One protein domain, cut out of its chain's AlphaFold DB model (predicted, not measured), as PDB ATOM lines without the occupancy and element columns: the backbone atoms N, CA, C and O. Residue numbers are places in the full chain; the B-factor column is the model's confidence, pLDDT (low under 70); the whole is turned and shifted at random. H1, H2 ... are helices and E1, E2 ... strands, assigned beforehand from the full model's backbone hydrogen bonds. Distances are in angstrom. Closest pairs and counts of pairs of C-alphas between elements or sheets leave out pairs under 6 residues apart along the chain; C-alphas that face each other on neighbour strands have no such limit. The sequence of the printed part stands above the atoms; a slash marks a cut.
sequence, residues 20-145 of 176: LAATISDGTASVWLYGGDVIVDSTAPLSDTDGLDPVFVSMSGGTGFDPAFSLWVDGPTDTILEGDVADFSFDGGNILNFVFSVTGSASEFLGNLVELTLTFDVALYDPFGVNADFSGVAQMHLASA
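This is residues 20 to 145 of the 176 residues of an uncharacterized protein of Qingshengfaniella alkalisoli (UniProt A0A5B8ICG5). The domain is a closed barrel of eight strands, E1 to E8 in chain order round the ring, with the short helix H1 outside it near one end. Two long loops lie at opposite ends of the barrel, residues 42 to 55 at the end near H1 and residues 121 to 133 at the other. The 126 printed residues are mostly strand, in the order E1 E2 E3 E4 E5 E6 H1 E7 E8, with the neighbour strands antiparallel. The whole is compact, with a radius of gyration of the C-alphas of 13.7 A and spans of 42 by 28 by 24 A.

E1, residues 23 to 34, E2, 37 to 41, E3, 56 to 62, E4, 69 to 74, E5, 79 to 90, and E6, 95 to 103, form a meander, each strand the antiparallel neighbour of the one before. Within hydrogen-bond range are N 32 and O 39, 2.8 A, N 40 and O 59, 2.8 A, N 58 and O 72, 2.9 A, N 71 and O 83, 2.8 A, and N 89 and O 97, 2.8 A. E7, residues 113 to 120, is the neighbour of E6, with N 98 and O 116 at 2.9 A. E8, residues 134 to 144, forms a hairpin with E7, with N 117 and O 141 at 2.8 A. E8 is also the neighbour of E1, with N 31 and O 136 at 2.9 A. E1 bends by 78 degrees at residue 27, E5 by 71 degrees at 86 and E8 by 69 degrees at 137. H1, residues 107 to 110, is on the barrel and outside it, over none of the strands, at a height over the sheet of 6.8 A. The closest C-alphas of H1 and E8 are those of Leu 110 and Ser 144, 5.1 A apart. H1 is too short for an O i to N i+4 pair, and its one O i to N i+3 pair is not within range.

E1 begins at C-alpha 23, (-7.252, -0.773, -20.838), and is 27.9 A long; E5 and E8 are each 27.5 A, E6 25.0 A and E7 23.0 A. E8 ends at C-alpha 144, (-11.122, -4.731, -15.647).

The C-alphas of Gly 51 and Val 130 are the two farthest apart, 42.6 A. The printed part has no cut, and the links E2 to E3 and E7 to E8 are long. The mean pLDDT of the printed part is 84.7, with residues 20 to 21, 48 to 53, 64 to 67 and 130 to 132 under 70.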
ATOM      1  N   LEU A  20     -11.011  -9.472 -24.456       53.88
ATOM      2  CA  LEU A  20      -9.900  -8.554 -24.297       53.88
ATOM      3  C   LEU A  20     -10.458  -7.533 -23.312       53.88
ATOM      4  O   LEU A  20     -11.395  -6.823 -23.672       53.88
ATOM      5  N   ALA A  21      -9.993  -7.534 -22.063       60.56
ATOM      6  CA  ALA A  21     -10.279  -6.402 -21.196       60.56
ATOM      7  C   ALA A  21      -9.597  -5.194 -21.833       60.56
ATOM      8  O   ALA A  21      -8.380  -5.207 -22.024       60.56
ATOM      9  N   ALA A  22     -10.398  -4.201 -22.208       71.94
ATOM     10  CA  ALA A  22      -9.871  -2.914 -22.616       71.94
ATOM     11  C   ALA A  22      -9.035  -2.329 -21.469       71.94
ATOM     12  O   ALA A  22      -9.355  -2.533 -20.294       71.94
ATOM     13  N   THR A  23      -7.981  -1.593 -21.801       83.06
ATOM     14  CA  THR A  23      -7.252  -0.773 -20.838       83.06
ATOM     15  C   THR A  23      -7.200   0.678 -21.301       83.06
ATOM     16  O   THR A  23      -7.205   1.001 -22.494       83.06
ATOM     17  N   ILE A  24      -7.193   1.589 -20.333       86.25
ATOM     18  CA  ILE A  24      -6.994   3.020 -20.559       86.25
ATOM     19  C   ILE A  24      -5.794   3.440 -19.727       86.25
ATOM     20  O   ILE A  24      -5.724   3.147 -18.536       86.25
ATOM     21  N   SER A  25      -4.834   4.112 -20.354       90.38
ATOM     22  CA  SER A  25      -3.605   4.543 -19.691       90.38
ATOM     23  C   SER A  25      -3.326   6.021 -19.927       90.38
ATOM     24  O   SER A  25      -3.518   6.529 -21.029       90.38
ATOM     25  N   ASP A  26      -2.801   6.696 -18.908       91.00
ATOM     26  CA  ASP A  26      -2.249   8.046 -19.005       91.00
ATOM     27  C   ASP A  26      -0.921   8.110 -18.245       91.00
ATOM     28  O   ASP A  26      -0.841   7.753 -17.073       91.00
ATOM     29  N   GLY A  27       0.141   8.566 -18.906       89.38
ATOM     30  CA  GLY A  27       1.458   8.691 -18.283       89.38
ATOM     31  C   GLY A  27       1.613   9.909 -17.367       89.38
ATOM     32  O   GLY A  27       2.610   9.987 -16.653       89.38
ATOM     33  N   THR A  28       0.688  10.872 -17.415       92.56
ATOM     34  CA  THR A  28       0.811  12.178 -16.752       92.56
ATOM     35  C   THR A  28      -0.498  12.672 -16.129       92.56
ATOM     36  O   THR A  28      -0.746  13.878 -16.113       92.56
ATOM     37  N   ALA A  29      -1.335  11.777 -15.598       93.44
ATOM     38  CA  ALA A  29      -2.571  12.167 -14.920       93.44
ATOM     39  C   ALA A  29      -2.283  13.141 -13.763       93.44
ATOM     40  O   ALA A  29      -1.356  12.934 -12.979       93.44
ATOM     41  N   SER A  30      -3.071  14.210 -13.666       94.75
ATOM     42  CA  SER A  30      -2.969  15.219 -12.611       94.75
ATOM     43  C   SER A  30      -3.635  14.698 -11.345       94.75
ATOM     44  O   SER A  30      -4.781  14.264 -11.401       94.75
ATOM     45  N   VAL A  31      -2.951  14.787 -10.203       93.19
ATOM     46  CA  VAL A  31      -3.466  14.321  -8.910       93.19
ATOM     47  C   VAL A  31      -3.355  15.415  -7.859       93.19
ATOM     48  O   VAL A  31      -2.293  16.017  -7.678       93.19
ATOM     49  N   TRP A  32      -4.447  15.613  -7.129       91.62
ATOM     50  CA  TRP A  32      -4.541  16.499  -5.979       91.62
ATOM     51  C   TRP A  32      -5.042  15.699  -4.782       91.62
ATOM     52  O   TRP A  32      -6.124  15.124  -4.842       91.62
ATOM     53  N   LEU A  33      -4.253  15.671  -3.711       88.50
ATOM     54  CA  LEU A  33      -4.655  15.168  -2.400       88.50
ATOM     55  C   LEU A  33      -4.712  16.367  -1.467       88.50
ATOM     56  O   LEU A  33      -3.730  17.108  -1.371       88.50
ATOM     57  N   TYR A  34      -5.860  16.605  -0.847       84.38
ATOM     58  CA  TYR A  34      -6.030  17.749   0.037       84.38
ATOM     59  C   TYR A  34      -7.087  17.459   1.091       84.38
ATOM     60  O   TYR A  34      -8.230  17.161   0.764       84.38
ATOM     61  N   GLY A  35      -6.719  17.566   2.368       77.25
ATOM     62  CA  GLY A  35      -7.688  17.468   3.464       77.25
ATOM     63  C   GLY A  35      -8.453  16.138   3.550       77.25
ATOM     64  O   GLY A  35      -9.547  16.115   4.105       77.25
ATOM     65  N   GLY A  36      -7.881  15.046   3.034       78.88
ATOM     66  CA  GLY A  36      -8.522  13.726   2.971       78.88
ATOM     67  C   GLY A  36      -9.362  13.470   1.720       78.88
ATOM     68  O   GLY A  36      -9.939  12.383   1.596       78.88
ATOM     69  N   ASP A  37      -9.368  14.436   0.802       85.00
ATOM     70  CA  ASP A  37      -9.994  14.354  -0.508       85.00
ATOM     71  C   ASP A  37      -8.946  14.068  -1.583       85.00
ATOM     72  O   ASP A  37      -7.767  14.405  -1.447       85.00
ATOM     73  N   VAL A  38      -9.398  13.462  -2.672       89.06
ATOM     74  CA  VAL A  38      -8.611  13.152  -3.858       89.06
ATOM     75  C   VAL A  38      -9.347  13.642  -5.094       89.06
ATOM     76  O   VAL A  38     -10.559  13.467  -5.230       89.06
ATOM     77  N   ILE A  39      -8.593  14.238  -6.007       91.62
ATOM     78  CA  ILE A  39      -9.033  14.545  -7.364       91.62
ATOM     79  C   ILE A  39      -7.955  14.036  -8.308       91.62
ATOM     80  O   ILE A  39      -6.771  14.329  -8.129       91.62
ATOM     81  N   VAL A  40      -8.369  13.265  -9.303       93.69
ATOM     82  CA  VAL A  40      -7.505  12.721 -10.343       93.69
ATOM     83  C   VAL A  40      -8.143  13.014 -11.680       93.69
ATOM     84  O   VAL A  40      -9.288  12.641 -11.901       93.69
ATOM     85  N   ASP A  41      -7.378  13.617 -12.579       93.62
ATOM     86  CA  ASP A  41      -7.823  13.907 -13.935       93.62
ATOM     87  C   ASP A  41      -6.773  13.445 -14.938       93.62
ATOM     88  O   ASP A  41      -5.591  13.802 -14.860       93.62
ATOM     89  N   SER A  42      -7.215  12.673 -15.923       91.94
ATOM     90  CA  SER A  42      -6.404  12.377 -17.097       91.94
ATOM     91  C   SER A  42      -6.133  13.649 -17.913       91.94
ATOM     92  O   SER A  42      -6.977  14.531 -18.064       91.94
ATOM     93  N   THR A  43      -4.928  13.739 -18.453       83.75
ATOM     94  CA  THR A  43      -4.420  14.831 -19.284       83.75
ATOM     95  C   THR A  43      -4.323  14.441 -20.759       83.75
ATOM     96  O   THR A  43      -4.550  15.284 -21.629       83.75
ATOM     97  N   ALA A  44      -3.990  13.179 -21.049       74.69
ATOM     98  CA  ALA A  44      -3.838  12.650 -22.405       74.69
ATOM     99  C   ALA A  44      -4.016  11.116 -22.431       74.69
ATOM    100  O   ALA A  44      -3.071  10.378 -22.721       74.69
ATOM    101  N   PRO A  45      -5.217  10.621 -22.116       74.31
ATOM    102  CA  PRO A  45      -5.488   9.192 -22.036       74.31
ATOM    103  C   PRO A  45      -5.425   8.523 -23.412       74.31
ATOM    104  O   PRO A  45      -5.943   9.030 -24.411       74.31
ATOM    105  N   LEU A  46      -4.801   7.350 -23.453       70.69
ATOM    106  CA  LEU A  46      -4.785   6.447 -24.596       70.69
ATOM    107  C   LEU A  46      -5.581   5.197 -24.218       70.69
ATOM    108  O   LEU A  46      -5.225   4.503 -23.266       70.69
ATOM    109  N   SER A  47      -6.651   4.910 -24.960       71.50
ATOM    110  CA  SER A  47      -7.263   3.583 -24.926       71.50
ATOM    111  C   SER A  47      -6.461   2.643 -25.826       71.50
ATOM    112  O   SER A  47      -6.068   3.021 -26.931       71.50
ATOM    113  N   ASP A  48      -6.209   1.423 -25.360       65.88
ATOM    114  CA  ASP A  48      -5.571   0.362 -26.150       65.88
ATOM    115  C   ASP A  48      -6.549  -0.377 -27.083       65.88
ATOM    116  O   ASP A  48      -6.153  -1.289 -27.814       65.88
ATOM    117  N   THR A  49      -7.827   0.004 -27.051       59.59
ATOM    118  CA  THR A  49      -8.910  -0.692 -27.738       59.59
ATOM    119  C   THR A  49      -9.268   0.020 -29.034       59.59
ATOM    120  O   THR A  49      -9.701   1.173 -29.044       59.59
ATOM    121  N   ASP A  50      -9.127  -0.700 -30.148       56.28
ATOM    122  CA  ASP A  50      -9.496  -0.204 -31.473       56.28
ATOM    123  C   ASP A  50     -10.972   0.237 -31.504       56.28
ATOM    124  O   ASP A  50     -11.884  -0.563 -31.294       56.28
ATOM    125  N   GLY A  51     -11.208   1.510 -31.832       57.25
ATOM    126  CA  GLY A  51     -12.548   2.074 -32.011       57.25
ATOM    127  C   GLY A  51     -13.121   2.810 -30.799       57.25
ATOM    128  O   GLY A  51     -14.198   3.389 -30.935       57.25
ATOM    129  N   LEU A  52     -12.417   2.845 -29.663       59.50
ATOM    130  CA  LEU A  52     -12.682   3.852 -28.640       59.50
ATOM    131  C   LEU A  52     -11.971   5.149 -29.043       59.50
ATOM    132  O   LEU A  52     -10.760   5.174 -29.265       59.50
ATOM    133  N   ASP A  53     -12.743   6.227 -29.172       67.69
ATOM    134  CA  ASP A  53     -12.187   7.580 -29.227       67.69
ATOM    135  C   ASP A  53     -11.349   7.840 -27.960       67.69
ATOM    136  O   ASP A  53     -11.532   7.144 -26.962       67.69
ATOM    137  N   PRO A  54     -10.409   8.800 -27.942       70.94
ATOM    138  CA  PRO A  54      -9.728   9.160 -26.700       70.94
ATOM    139  C   PRO A  54     -10.760   9.526 -25.620       70.94
ATOM    140  O   PRO A  54     -11.634  10.363 -25.857       70.94
ATOM    141  N   VAL A  55     -10.649   8.889 -24.452       82.31
ATOM    142  CA  VAL A  55     -11.604   9.021 -23.340       82.31
ATOM    143  C   VAL A  55     -10.933   9.604 -22.116       82.31
ATOM    144  O   VAL A  55      -9.900   9.095 -21.704       82.31
ATOM    145  N   PHE A  56     -11.520  10.625 -21.505       88.81
ATOM    146  CA  PHE A  56     -10.989  11.241 -20.296       88.81
ATOM    147  C   PHE A  56     -11.490  10.533 -19.052       88.81
ATOM    148  O   PHE A  56     -12.686  10.377 -18.861       88.81
ATOM    149  N   VAL A  57     -10.563  10.105 -18.203       91.50
ATOM    150  CA  VAL A  57     -10.874   9.548 -16.889       91.50
ATOM    151  C   VAL A  57     -10.755  10.662 -15.860       91.50
ATOM    152  O   VAL A  57      -9.743  11.369 -15.830       91.50
ATOM    153  N   SER A  58     -11.771  10.796 -15.020       93.06
ATOM    154  CA  SER A  58     -11.750  11.629 -13.827       93.06
ATOM    155  C   SER A  58     -12.203  10.803 -12.630       93.06
ATOM    156  O   SER A  58     -13.110   9.977 -12.732       93.06
ATOM    157  N   MET A  59     -11.566  11.009 -11.487       93.88
ATOM    158  CA  MET A  59     -11.974  10.433 -10.214       93.88
ATOM    159  C   MET A  59     -11.962  11.533  -9.165       93.88
ATOM    160  O   MET A  59     -11.009  12.306  -9.072       93.88
ATOM    161  N   SER A  60     -12.992  11.576  -8.330       92.25
ATOM    162  CA  SER A  60     -12.995  12.446  -7.159       92.25
ATOM    163  C   SER A  60     -13.638  11.767  -5.963       92.25
ATOM    164  O   SER A  60     -14.440  10.845  -6.110       92.25
ATOM    165  N   GLY A  61     -13.271  12.199  -4.763       89.12
ATOM    166  CA  GLY A  61     -13.859  11.679  -3.537       89.12
ATOM    167  C   GLY A  61     -13.041  12.011  -2.307       89.12
ATOM    168  O   GLY A  61     -12.065  12.748  -2.385       89.12
ATOM    169  N   GLY A  62     -13.420  11.447  -1.170       82.50
ATOM    170  CA  GLY A  62     -12.707  11.595   0.083       82.50
ATOM    171  C   GLY A  62     -13.301  10.740   1.191       82.50
ATOM    172  O   GLY A  62     -14.415  10.222   1.109       82.50
ATOM    173  N   THR A  63     -12.555  10.623   2.285       72.44
ATOM    174  CA  THR A  63     -12.919   9.752   3.421       72.44
ATOM    175  C   THR A  63     -14.148  10.225   4.209       72.44
ATOM    176  O   THR A  63     -14.657   9.488   5.055       72.44
ATOM    177  N   GLY A  64     -14.644  11.435   3.930       68.69
ATOM    178  CA  GLY A  64     -15.858  12.010   4.513       68.69
ATOM    179  C   GLY A  64     -17.107  11.986   3.618       68.69
ATOM    180  O   GLY A  64     -18.132  12.521   4.043       68.69
ATOM    181  N   PHE A  65     -17.038  11.419   2.408       61.75
ATOM    182  CA  PHE A  65     -18.117  11.463   1.410       61.75
ATOM    183  C   PHE A  65     -18.873  10.127   1.270       61.75
ATOM    184  O   PHE A  65     -18.376   9.075   1.670       61.75
ATOM    185  N   ASP A  66     -20.090  10.181   0.713       58.97
ATOM    186  CA  ASP A  66     -20.897   9.015   0.316       58.97
ATOM    187  C   ASP A  66     -21.538   9.275  -1.072       58.97
ATOM    188  O   ASP A  66     -22.365  10.191  -1.174       58.97
ATOM    189  N   PRO A  67     -21.162   8.537  -2.137       62.41
ATOM    190  CA  PRO A  67     -20.089   7.539  -2.164       62.41
ATOM    191  C   PRO A  67     -18.730   8.171  -1.831       62.41
ATOM    192  O   PRO A  67     -18.492   9.350  -2.092       62.41
ATOM    193  N   ALA A  68     -17.839   7.385  -1.220       82.12
ATOM    194  CA  ALA A  68     -16.540   7.894  -0.785       82.12
ATOM    195  C   ALA A  68     -15.659   8.304  -1.971       82.12
ATOM    196  O   ALA A  68     -14.979   9.316  -1.884       82.12
ATOM    197  N   PHE A  69     -15.706   7.575  -3.089       88.88
ATOM    198  CA  PHE A  69     -15.070   7.982  -4.341       88.88
ATOM    199  C   PHE A  69     -15.957   7.623  -5.529       88.88
ATOM    200  O   PHE A  69     -16.617   6.581  -5.524       88.88
ATOM    201  N   SER A  70     -15.921   8.474  -6.546       93.06
ATOM    202  CA  SER A  70     -16.638   8.310  -7.803       93.06
ATOM    203  C   SER A  70     -15.676   8.431  -8.978       93.06
ATOM    204  O   SER A  70     -14.713   9.201  -8.938       93.06
ATOM    205  N   LEU A  71     -15.952   7.648 -10.015       95.00
ATOM    206  CA  LEU A  71     -15.210   7.561 -11.265       95.00
ATOM    207  C   LEU A  71     -16.124   7.983 -12.416       95.00
ATOM    208  O   LEU A  71     -17.255   7.506 -12.512       95.00
ATOM    209  N   TRP A  72     -15.596   8.794 -13.324       93.31
ATOM    210  CA  TRP A  72     -16.214   9.118 -14.604       93.31
ATOM    211  C   TRP A  72     -15.225   8.838 -15.725       93.31
ATOM    212  O   TRP A  72     -14.041   9.163 -15.626       93.31
ATOM    213  N   VAL A  73     -15.720   8.234 -16.799       91.06
ATOM    214  CA  VAL A  73     -14.996   8.141 -18.063       91.06
ATOM    215  C   VAL A  73     -15.836   8.829 -19.120       91.06
ATOM    216  O   VAL A  73     -16.929   8.367 -19.450       91.06
ATOM    217  N   ASP A  74     -15.312   9.924 -19.650       89.62
ATOM    218  CA  ASP A  74     -15.966  10.761 -20.639       89.62
ATOM    219  C   ASP A  74     -15.411  10.478 -22.029       89.62
ATOM    220  O   ASP A  74     -14.213  10.597 -22.293       89.62
ATOM    221  N   GLY A  75     -16.306  10.119 -22.943       83.69
ATOM    222  CA  GLY A  75     -16.036  10.162 -24.369       83.69
ATOM    223  C   GLY A  75     -16.083  11.600 -24.907       83.69
ATOM    224  O   GLY A  75     -16.313  12.559 -24.169       83.69
ATOM    225  N   PRO A  76     -15.920  11.784 -26.226       79.56
ATOM    226  CA  PRO A  76     -15.915  13.112 -26.843       79.56
ATOM    227  C   PRO A  76     -17.206  13.921 -26.651       79.56
ATOM    228  O   PRO A  76     -17.189  15.145 -26.795       79.56
ATOM    229  N   THR A  77     -18.332  13.250 -26.400       82.50
ATOM    230  CA  THR A  77     -19.668  13.865 -26.382       82.50
ATOM    231  C   THR A  77     -20.502  13.558 -25.144       82.50
ATOM    232  O   THR A  77     -21.507  14.234 -24.920       82.50
ATOM    233  N   ASP A  78     -20.125  12.546 -24.374       85.06
ATOM    234  CA  ASP A  78     -20.947  11.943 -23.335       85.06
ATOM    235  C   ASP A  78     -20.098  11.110 -22.375       85.06
ATOM    236  O   ASP A  78     -19.039  10.599 -22.736       85.06
ATOM    237  N   THR A  79     -20.596  10.954 -21.153       87.44
ATOM    238  CA  THR A  79     -20.035  10.041 -20.162       87.44
ATOM    239  C   THR A  79     -20.377   8.604 -20.545       87.44
ATOM    240  O   THR A  79     -21.547   8.251 -20.705       87.44
ATOM    241  N   ILE A  80     -19.352   7.773 -20.713       87.62
ATOM    242  CA  ILE A  80     -19.479   6.381 -21.166       87.62
ATOM    243  C   ILE A  80     -19.325   5.370 -20.025       87.62
ATOM    244  O   ILE A  80     -19.773   4.227 -20.167       87.62
ATOM    245  N   LEU A  81     -18.725   5.786 -18.902       90.12
ATOM    246  CA  LEU A  81     -18.747   5.063 -17.631       90.12
ATOM    247  C   LEU A  81     -18.938   6.006 -16.455       90.12
ATOM    248  O   LEU A  81     -18.315   7.062 -16.385       90.12
ATOM    249  N   GLU A  82     -19.708   5.530 -15.490       93.38
ATOM    250  CA  GLU A  82     -19.813   6.089 -14.149       93.38
ATOM    251  C   GLU A  82     -19.622   4.952 -13.150       93.38
ATOM    252  O   GLU A  82     -20.116   3.841 -13.371       93.38
ATOM    253  N   GLY A  83     -18.909   5.200 -12.058       92.50
ATOM    254  CA  GLY A  83     -18.685   4.182 -11.045       92.50
ATOM    255  C   GLY A  83     -18.557   4.730  -9.644       92.50
ATOM    256  O   GLY A  83     -18.020   5.813  -9.436       92.50
ATOM    257  N   ASP A  84     -18.989   3.913  -8.693       93.25
ATOM    258  CA  ASP A  84     -18.824   4.162  -7.267       93.25
ATOM    259  C   ASP A  84     -17.780   3.207  -6.701       93.25
ATOM    260  O   ASP A  84     -17.668   2.050  -7.126       93.25
ATOM    261  N   VAL A  85     -16.994   3.694  -5.744       91.69
ATOM    262  CA  VAL A  85     -15.951   2.885  -5.117       91.69
ATOM    263  C   VAL A  85     -16.549   1.660  -4.429       91.69
ATOM    264  O   VAL A  85     -17.455   1.749  -3.601       91.69
ATOM    265  N   ALA A  86     -16.008   0.499  -4.768       89.12
ATOM    266  CA  ALA A  86     -16.266  -0.761  -4.094       89.12
ATOM    267  C   ALA A  86     -15.176  -1.058  -3.056       89.12
ATOM    268  O   ALA A  86     -15.482  -1.530  -1.962       89.12
ATOM    269  N   ASP A  87     -13.917  -0.769  -3.394       89.94
ATOM    270  CA  ASP A  87     -12.763  -0.966  -2.517       89.94
ATOM    271  C   ASP A  87     -11.621  -0.009  -2.888       89.94
ATOM    272  O   ASP A  87     -11.573   0.521  -4.000       89.94
ATOM    273  N   PHE A  88     -10.680   0.208  -1.975       90.12
ATOM    274  CA  PHE A  88      -9.440   0.919  -2.264       90.12
ATOM    275  C   PHE A  88      -8.295   0.399  -1.395       90.12
ATOM    276  O   PHE A  88      -8.486  -0.064  -0.270       90.12
ATOM    277  N   SER A  89      -7.067   0.510  -1.895       90.88
ATOM    278  CA  SER A  89      -5.874   0.116  -1.153       90.88
ATOM    279  C   SER A  89      -4.689   1.023  -1.450       90.88
ATOM    280  O   SER A  89      -4.540   1.558  -2.547       90.88
ATOM    281  N   PHE A  90      -3.834   1.187  -0.445       89.06
ATOM    282  CA  PHE A  90      -2.576   1.913  -0.542       89.06
ATOM    283  C   PHE A  90      -1.445   0.992  -0.089       89.06
ATOM    284  O   PHE A  90      -1.524   0.396   0.987       89.06
ATOM    285  N   ASP A  91      -0.394   0.875  -0.898       87.81
ATOM    286  CA  ASP A  91       0.720  -0.046  -0.646       87.81
ATOM    287  C   ASP A  91       1.690   0.432   0.451       87.81
ATOM    288  O   ASP A  91       2.608  -0.293   0.838       87.81
ATOM    289  N   GLY A  92       1.488   1.645   0.978       82.62
ATOM    290  CA  GLY A  92       2.411   2.281   1.921       82.62
ATOM    291  C   GLY A  92       3.615   2.944   1.242       82.62
ATOM    292  O   GLY A  92       4.567   3.315   1.929       82.62
ATOM    293  N   GLY A  93       3.589   3.062  -0.084       89.56
ATOM    294  CA  GLY A  93       4.654   3.580  -0.922       89.56
ATOM    295  C   GLY A  93       4.096   4.502  -1.994       89.56
ATOM    296  O   GLY A  93       3.688   5.623  -1.704       89.56
ATOM    297  N   ASN A  94       4.160   4.080  -3.249       92.81
ATOM    298  CA  ASN A  94       3.889   4.928  -4.404       92.81
ATOM    299  C   ASN A  94       2.736   4.417  -5.272       92.81
ATOM    300  O   ASN A  94       2.578   4.910  -6.388       92.81
ATOM    301  N   ILE A  95       1.953   3.448  -4.787       93.94
ATOM    302  CA  ILE A  95       0.830   2.878  -5.530       93.94
ATOM    303  C   ILE A  95      -0.461   3.045  -4.736       93.94
ATOM    304  O   ILE A  95      -0.584   2.597  -3.593       93.94
ATOM    305  N   LEU A  96      -1.444   3.661  -5.386       92.75
ATOM    306  CA  LEU A  96      -2.804   3.800  -4.888       92.75
ATOM    307  C   LEU A  96      -3.764   3.127  -5.870       92.75
ATOM    308  O   LEU A  96      -3.789   3.481  -7.047       92.75
ATOM    309  N   ASN A  97      -4.539   2.163  -5.379       94.38
ATOM    310  CA  ASN A  97      -5.483   1.390  -6.178       94.38
ATOM    311  C   ASN A  97      -6.910   1.633  -5.701       94.38
ATOM    312  O   ASN A  97      -7.175   1.644  -4.497       94.38
ATOM    313  N   PHE A  98      -7.830   1.741  -6.650       93.94
ATOM    314  CA  PHE A  98      -9.260   1.842  -6.405       93.94
ATOM    315  C   PHE A  98      -9.992   0.844  -7.285       93.94
ATOM    316  O   PHE A  98      -9.709   0.743  -8.475       93.94
ATOM    317  N   VAL A  99     -10.963   0.142  -6.717       94.00
ATOM    318  CA  VAL A  99     -11.879  -0.717  -7.459       94.00
ATOM    319  C   VAL A  99     -13.240  -0.045  -7.469       94.00
ATOM    320  O   VAL A  99     -13.792   0.258  -6.412       94.00
ATOM    321  N   PHE A 100     -13.787   0.167  -8.658       94.00
ATOM    322  CA  PHE A 100     -15.090   0.777  -8.877       94.00
ATOM    323  C   PHE A 100     -16.086  -0.256  -9.385       94.00
ATOM    324  O   PHE A 100     -15.787  -1.023 -10.301       94.00
ATOM    325  N   SER A 101     -17.293  -0.237  -8.822       93.75
ATOM    326  CA  SER A 101     -18.464  -0.838  -9.454       93.75
ATOM    327  C   SER A 101     -18.986   0.148 -10.486       93.75
ATOM    328  O   SER A 101     -19.494   1.206 -10.120       93.75
ATOM    329  N   VAL A 102     -18.850  -0.191 -11.766       91.00
ATOM    330  CA  VAL A 102     -19.146   0.722 -12.872       91.00
ATOM    331  C   VAL A 102     -20.416   0.330 -13.617       91.00
ATOM    332  O   VAL A 102     -20.809  -0.835 -13.694       91.00
ATOM    333  N   THR A 103     -21.046   1.330 -14.214       90.50
ATOM    334  CA  THR A 103     -22.139   1.194 -15.174       90.50
ATOM    335  C   THR A 103     -21.865   2.097 -16.372       90.50
ATOM    336  O   THR A 103     -21.037   3.001 -16.294       90.50
ATOM    337  N   GLY A 104     -22.543   1.860 -17.494       85.94
ATOM    338  CA  GLY A 104     -22.419   2.697 -18.685       85.94
ATOM    339  C   GLY A 104     -22.290   1.881 -19.961       85.94
ATOM    340  O   GLY A 104     -22.333   0.653 -19.942       85.94
ATOM    341  N   SER A 105     -22.159   2.571 -21.091       83.38
ATOM    342  CA  SER A 105     -22.058   1.933 -22.406       83.38
ATOM    343  C   SER A 105     -20.732   1.197 -22.601       83.38
ATOM    344  O   SER A 105     -20.696   0.211 -23.334       83.38
ATOM    345  N   ALA A 106     -19.653   1.625 -21.935       79.69
ATOM    346  CA  ALA A 106     -18.346   0.984 -22.082       79.69
ATOM    347  C   ALA A 106     -18.095  -0.180 -21.103       79.69
ATOM    348  O   ALA A 106     -17.049  -0.829 -21.187       79.69
ATOM    349  N   SER A 107     -19.040  -0.503 -20.204       80.38
ATOM    350  CA  SER A 107     -18.853  -1.592 -19.228       80.38
ATOM    351  C   SER A 107     -18.839  -2.977 -19.889       80.38
ATOM    352  O   SER A 107     -18.273  -3.922 -19.348       80.38
ATOM    353  N   GLU A 108     -19.370  -3.098 -21.110       76.81
ATOM    354  CA  GLU A 108     -19.257  -4.311 -21.930       76.81
ATOM    355  C   GLU A 108     -17.803  -4.628 -22.341       76.81
ATOM    356  O   GLU A 108     -17.497  -5.784 -22.639       76.81
ATOM    357  N   PHE A 109     -16.910  -3.629 -22.335       75.62
ATOM    358  CA  PHE A 109     -15.502  -3.758 -22.739       75.62
ATOM    359  C   PHE A 109     -14.531  -3.708 -21.555       75.62
ATOM    360  O   PHE A 109     -13.530  -4.425 -21.543       75.62
ATOM    361  N   LEU A 110     -14.824  -2.863 -20.563       78.69
ATOM    362  CA  LEU A 110     -13.997  -2.675 -19.364       78.69
ATOM    363  C   LEU A 110     -14.419  -3.578 -18.193       78.69
ATOM    364  O   LEU A 110     -13.678  -3.716 -17.225       78.69
ATOM    365  N   GLY A 111     -15.572  -4.239 -18.292       82.25
ATOM    366  CA  GLY A 111     -16.172  -5.009 -17.206       82.25
ATOM    367  C   GLY A 111     -17.065  -4.152 -16.306       82.25
ATOM    368  O   GLY A 111     -17.140  -2.931 -16.443       82.25
ATOM    369  N   ASN A 112     -17.767  -4.814 -15.384       87.06
ATOM    370  CA  ASN A 112     -18.638  -4.142 -14.408       87.06
ATOM    371  C   ASN A 112     -17.896  -3.800 -13.106       87.06
ATOM    372  O   ASN A 112     -18.400  -3.031 -12.290       87.06
ATOM    373  N   LEU A 113     -16.706  -4.371 -12.920       91.19
ATOM    374  CA  LEU A 113     -15.734  -3.954 -11.923       91.19
ATOM    375  C   LEU A 113     -14.470  -3.498 -12.645       91.19
ATOM    376  O   LEU A 113     -13.939  -4.215 -13.495       91.19
ATOM    377  N   VAL A 114     -13.996  -2.309 -12.297       91.44
ATOM    378  CA  VAL A 114     -12.831  -1.681 -12.921       91.44
ATOM    379  C   VAL A 114     -11.843  -1.271 -11.838       91.44
ATOM    380  O   VAL A 114     -12.232  -0.686 -10.832       91.44
ATOM    381  N   GLU A 115     -10.568  -1.576 -12.047       93.81
ATOM    382  CA  GLU A 115      -9.461  -1.154 -11.199       93.81
ATOM    383  C   GLU A 115      -8.771   0.064 -11.819       93.81
ATOM    384  O   GLU A 115      -8.326   0.022 -12.967       93.81
ATOM    385  N   LEU A 116      -8.682   1.141 -11.041       94.38
ATOM    386  CA  LEU A 116      -7.850   2.308 -11.297       94.38
ATOM    387  C   LEU A 116      -6.587   2.209 -10.438       94.38
ATOM    388  O   LEU A 116      -6.652   2.304  -9.211       94.38
ATOM    389  N   THR A 117      -5.438   2.093 -11.087       95.62
ATOM    390  CA  THR A 117      -4.116   2.125 -10.463       95.62
ATOM    391  C   THR A 117      -3.440   3.458 -10.743       95.62
ATOM    392  O   THR A 117      -3.277   3.857 -11.897       95.62
ATOM    393  N   LEU A 118      -2.992   4.124  -9.682       95.44
ATOM    394  CA  LEU A 118      -2.173   5.329  -9.735       95.44
ATOM    395  C   LEU A 118      -0.780   5.004  -9.215       95.44
ATOM    396  O   LEU A 118      -0.614   4.627  -8.056       95.44
ATOM    397  N   THR A 119       0.222   5.171 -10.072       96.06
ATOM    398  CA  THR A 119       1.632   4.987  -9.725       96.06
ATOM    399  C   THR A 119       2.340   6.333  -9.727       96.06
ATOM    400  O   THR A 119       2.433   7.003 -10.754       96.06
ATOM    401  N   PHE A 120       2.857   6.723  -8.570       94.00
ATOM    402  CA  PHE A 120       3.593   7.965  -8.376       94.00
ATOM    403  C   PHE A 120       5.102   7.715  -8.513       94.00
ATOM    404  O   PHE A 120       5.613   6.658  -8.141       94.00
ATOM    405  N   ASP A 121       5.843   8.713  -8.994       92.56
ATOM    406  CA  ASP A 121       7.316   8.650  -9.039       92.56
ATOM    407  C   ASP A 121       7.956   8.807  -7.648       92.56
ATOM    408  O   ASP A 121       9.133   8.504  -7.440       92.56
ATOM    409  N   VAL A 122       7.178   9.298  -6.681       88.00
ATOM    410  CA  VAL A 122       7.576   9.492  -5.286       88.00
ATOM    411  C   VAL A 122       6.624   8.736  -4.371       88.00
ATOM    412  O   VAL A 122       5.439   8.612  -4.664       88.00
ATOM    413  N   ALA A 123       7.139   8.245  -3.244       88.06
ATOM    414  CA  ALA A 123       6.285   7.651  -2.227       88.06
ATOM    415  C   ALA A 123       5.354   8.716  -1.634       88.06
ATOM    416  O   ALA A 123       5.794   9.810  -1.269       88.06
ATOM    417  N   LEU A 124       4.080   8.368  -1.518       85.56
ATOM    418  CA  LEU A 124       3.103   9.110  -0.748       85.56
ATOM    419  C   LEU A 124       3.189   8.676   0.714       85.56
ATOM    420  O   LEU A 124       3.558   7.549   1.043       85.56
ATOM    421  N   TYR A 125       2.839   9.580   1.616       81.81
ATOM    422  CA  TYR A 125       2.652   9.250   3.019       81.81
ATOM    423  C   TYR A 125       1.255   9.709   3.403       81.81
ATOM    424  O   TYR A 125       0.937  10.879   3.215       81.81
ATOM    425  N   ASP A 126       0.449   8.792   3.937       80.88
ATOM    426  CA  ASP A 126      -0.886   9.100   4.461       80.88
ATOM    427  C   ASP A 126      -1.827   9.760   3.425       80.88
ATOM    428  O   ASP A 126      -2.360  10.825   3.709       80.88
ATOM    429  N   PRO A 127      -2.056   9.168   2.229       81.19
ATOM    430  CA  PRO A 127      -2.659   9.845   1.066       81.19
ATOM    431  C   PRO A 127      -4.074  10.413   1.280       81.19
ATOM    432  O   PRO A 127      -4.532  11.210   0.471       81.19
ATOM    433  N   PHE A 128      -4.752  10.024   2.360       82.38
ATOM    434  CA  PHE A 128      -6.080  10.520   2.732       82.38
ATOM    435  C   PHE A 128      -6.133  11.116   4.143       82.38
ATOM    436  O   PHE A 128      -7.217  11.374   4.667       82.38
ATOM    437  N   GLY A 129      -4.992  11.273   4.806       75.31
ATOM    438  CA  GLY A 129      -4.943  11.837   6.144       75.31
ATOM    439  C   GLY A 129      -4.591  13.315   6.153       75.31
ATOM    440  O   GLY A 129      -4.363  13.963   5.134       75.31
ATOM    441  N   VAL A 130      -4.546  13.863   7.364       66.81
ATOM    442  CA  VAL A 130      -4.465  15.309   7.631       66.81
ATOM    443  C   VAL A 130      -3.146  15.944   7.169       66.81
ATOM    444  O   VAL A 130      -3.019  17.163   7.182       66.81
ATOM    445  N   ASN A 131      -2.153  15.125   6.814       67.00
ATOM    446  CA  ASN A 131      -0.828  15.578   6.387       67.00
ATOM    447  C   ASN A 131      -0.594  15.432   4.873       67.00
ATOM    448  O   ASN A 131       0.464  15.852   4.401       67.00
ATOM    449  N   ALA A 132      -1.527  14.836   4.123       64.75
ATOM    450  CA  ALA A 132      -1.400  14.671   2.678       64.75
ATOM    451  C   ALA A 132      -1.982  15.869   1.934       64.75
ATOM    452  O   ALA A 132      -3.080  15.814   1.391       64.75
ATOM    453  N   ASP A 133      -1.188  16.935   1.882       82.06
ATOM    454  CA  ASP A 133      -1.327  17.943   0.839       82.06
ATOM    455  C   ASP A 133      -0.334  17.594  -0.273       82.06
ATOM    456  O   ASP A 133       0.883  17.748  -0.125       82.06
ATOM    457  N   PHE A 134      -0.850  17.087  -1.389       86.44
ATOM    458  CA  PHE A 134      -0.062  16.718  -2.558       86.44
ATOM    459  C   PHE A 134      -0.688  17.305  -3.819       86.44
ATOM    460  O   PHE A 134      -1.895  17.236  -4.028       86.44
ATOM    461  N   SER A 135       0.153  17.855  -4.686       90.56
ATOM    462  CA  SER A 135      -0.215  18.247  -6.043       90.56
ATOM    463  C   SER A 135       0.902  17.793  -6.968       90.56
ATOM    464  O   SER A 135       2.064  18.162  -6.771       90.56
ATOM    465  N   GLY A 136       0.568  16.955  -7.941       91.69
ATOM    466  CA  GLY A 136       1.565  16.355  -8.813       91.69
ATOM    467  C   GLY A 136       0.960  15.515  -9.921       91.69
ATOM    468  O   GLY A 136      -0.196  15.693 -10.299       91.69
ATOM    469  N   VAL A 137       1.779  14.610 -10.450       94.00
ATOM    470  CA  VAL A 137       1.402  13.710 -11.541       94.00
ATOM    471  C   VAL A 137       1.570  12.253 -11.129       94.00
ATOM    472  O   VAL A 137       2.447  11.931 -10.323       94.00
ATOM    473  N   ALA A 138       0.744  11.387 -11.706       94.69
ATOM    474  CA  ALA A 138       0.838   9.941 -11.585       94.69
ATOM    475  C   ALA A 138       0.685   9.278 -12.957       94.69
ATOM    476  O   ALA A 138       0.016   9.801 -13.851       94.69
ATOM    477  N   GLN A 139       1.269   8.093 -13.099       94.94
ATOM    478  CA  GLN A 139       0.873   7.170 -14.151       94.94
ATOM    479  C   GLN A 139      -0.456   6.541 -13.741       94.94
ATOM    480  O   GLN A 139      -0.566   5.968 -12.659       94.94
ATOM    481  N   MET A 140      -1.453   6.666 -14.600       95.12
ATOM    482  CA  MET A 140      -2.795   6.154 -14.399       95.12
ATOM    483  C   MET A 140      -3.034   4.972 -15.330       95.12
ATOM    484  O   MET A 140      -2.758   5.055 -16.527       95.12
ATOM    485  N   HIS A 141      -3.583   3.896 -14.782       93.25
ATOM    486  CA  HIS A 141      -3.994   2.718 -15.529       93.25
ATOM    487  C   HIS A 141      -5.384   2.286 -15.066       93.25
ATOM    488  O   HIS A 141      -5.609   2.125 -13.871       93.25
ATOM    489  N   LEU A 142      -6.303   2.104 -16.005       91.31
ATOM    490  CA  LEU A 142      -7.673   1.668 -15.768       91.31
ATOM    491  C   LEU A 142      -7.919   0.380 -16.557       91.31
ATOM    492  O   LEU A 142      -7.721   0.361 -17.772       91.31
ATOM    493  N   ALA A 143      -8.344  -0.686 -15.887       89.94
ATOM    494  CA  ALA A 143      -8.610  -1.981 -16.512       89.94
ATOM    495  C   ALA A 143      -9.692  -2.757 -15.760       89.94
ATOM    496  O   ALA A 143     -10.076  -2.388 -14.655       89.94
ATOM    497  N   SER A 144     -10.176  -3.855 -16.342       87.88
ATOM    498  CA  SER A 144     -11.122  -4.731 -15.647       87.88
ATOM    499  C   SER A 144     -10.518  -5.301 -14.359       87.88
ATOM    500  O   SER A 144      -9.423  -5.860 -14.390       87.88
ATOM    501  N   ALA A 145     -11.249  -5.180 -13.248       84.88
ATOM    502  CA  ALA A 145     -10.907  -5.808 -11.969       84.88
ATOM    503  C   ALA A 145     -11.427  -7.253 -11.868       84.88
ATOM    504  O   ALA A 145     -11.040  -7.996 -10.965       84.88
TER     505      ALA A 145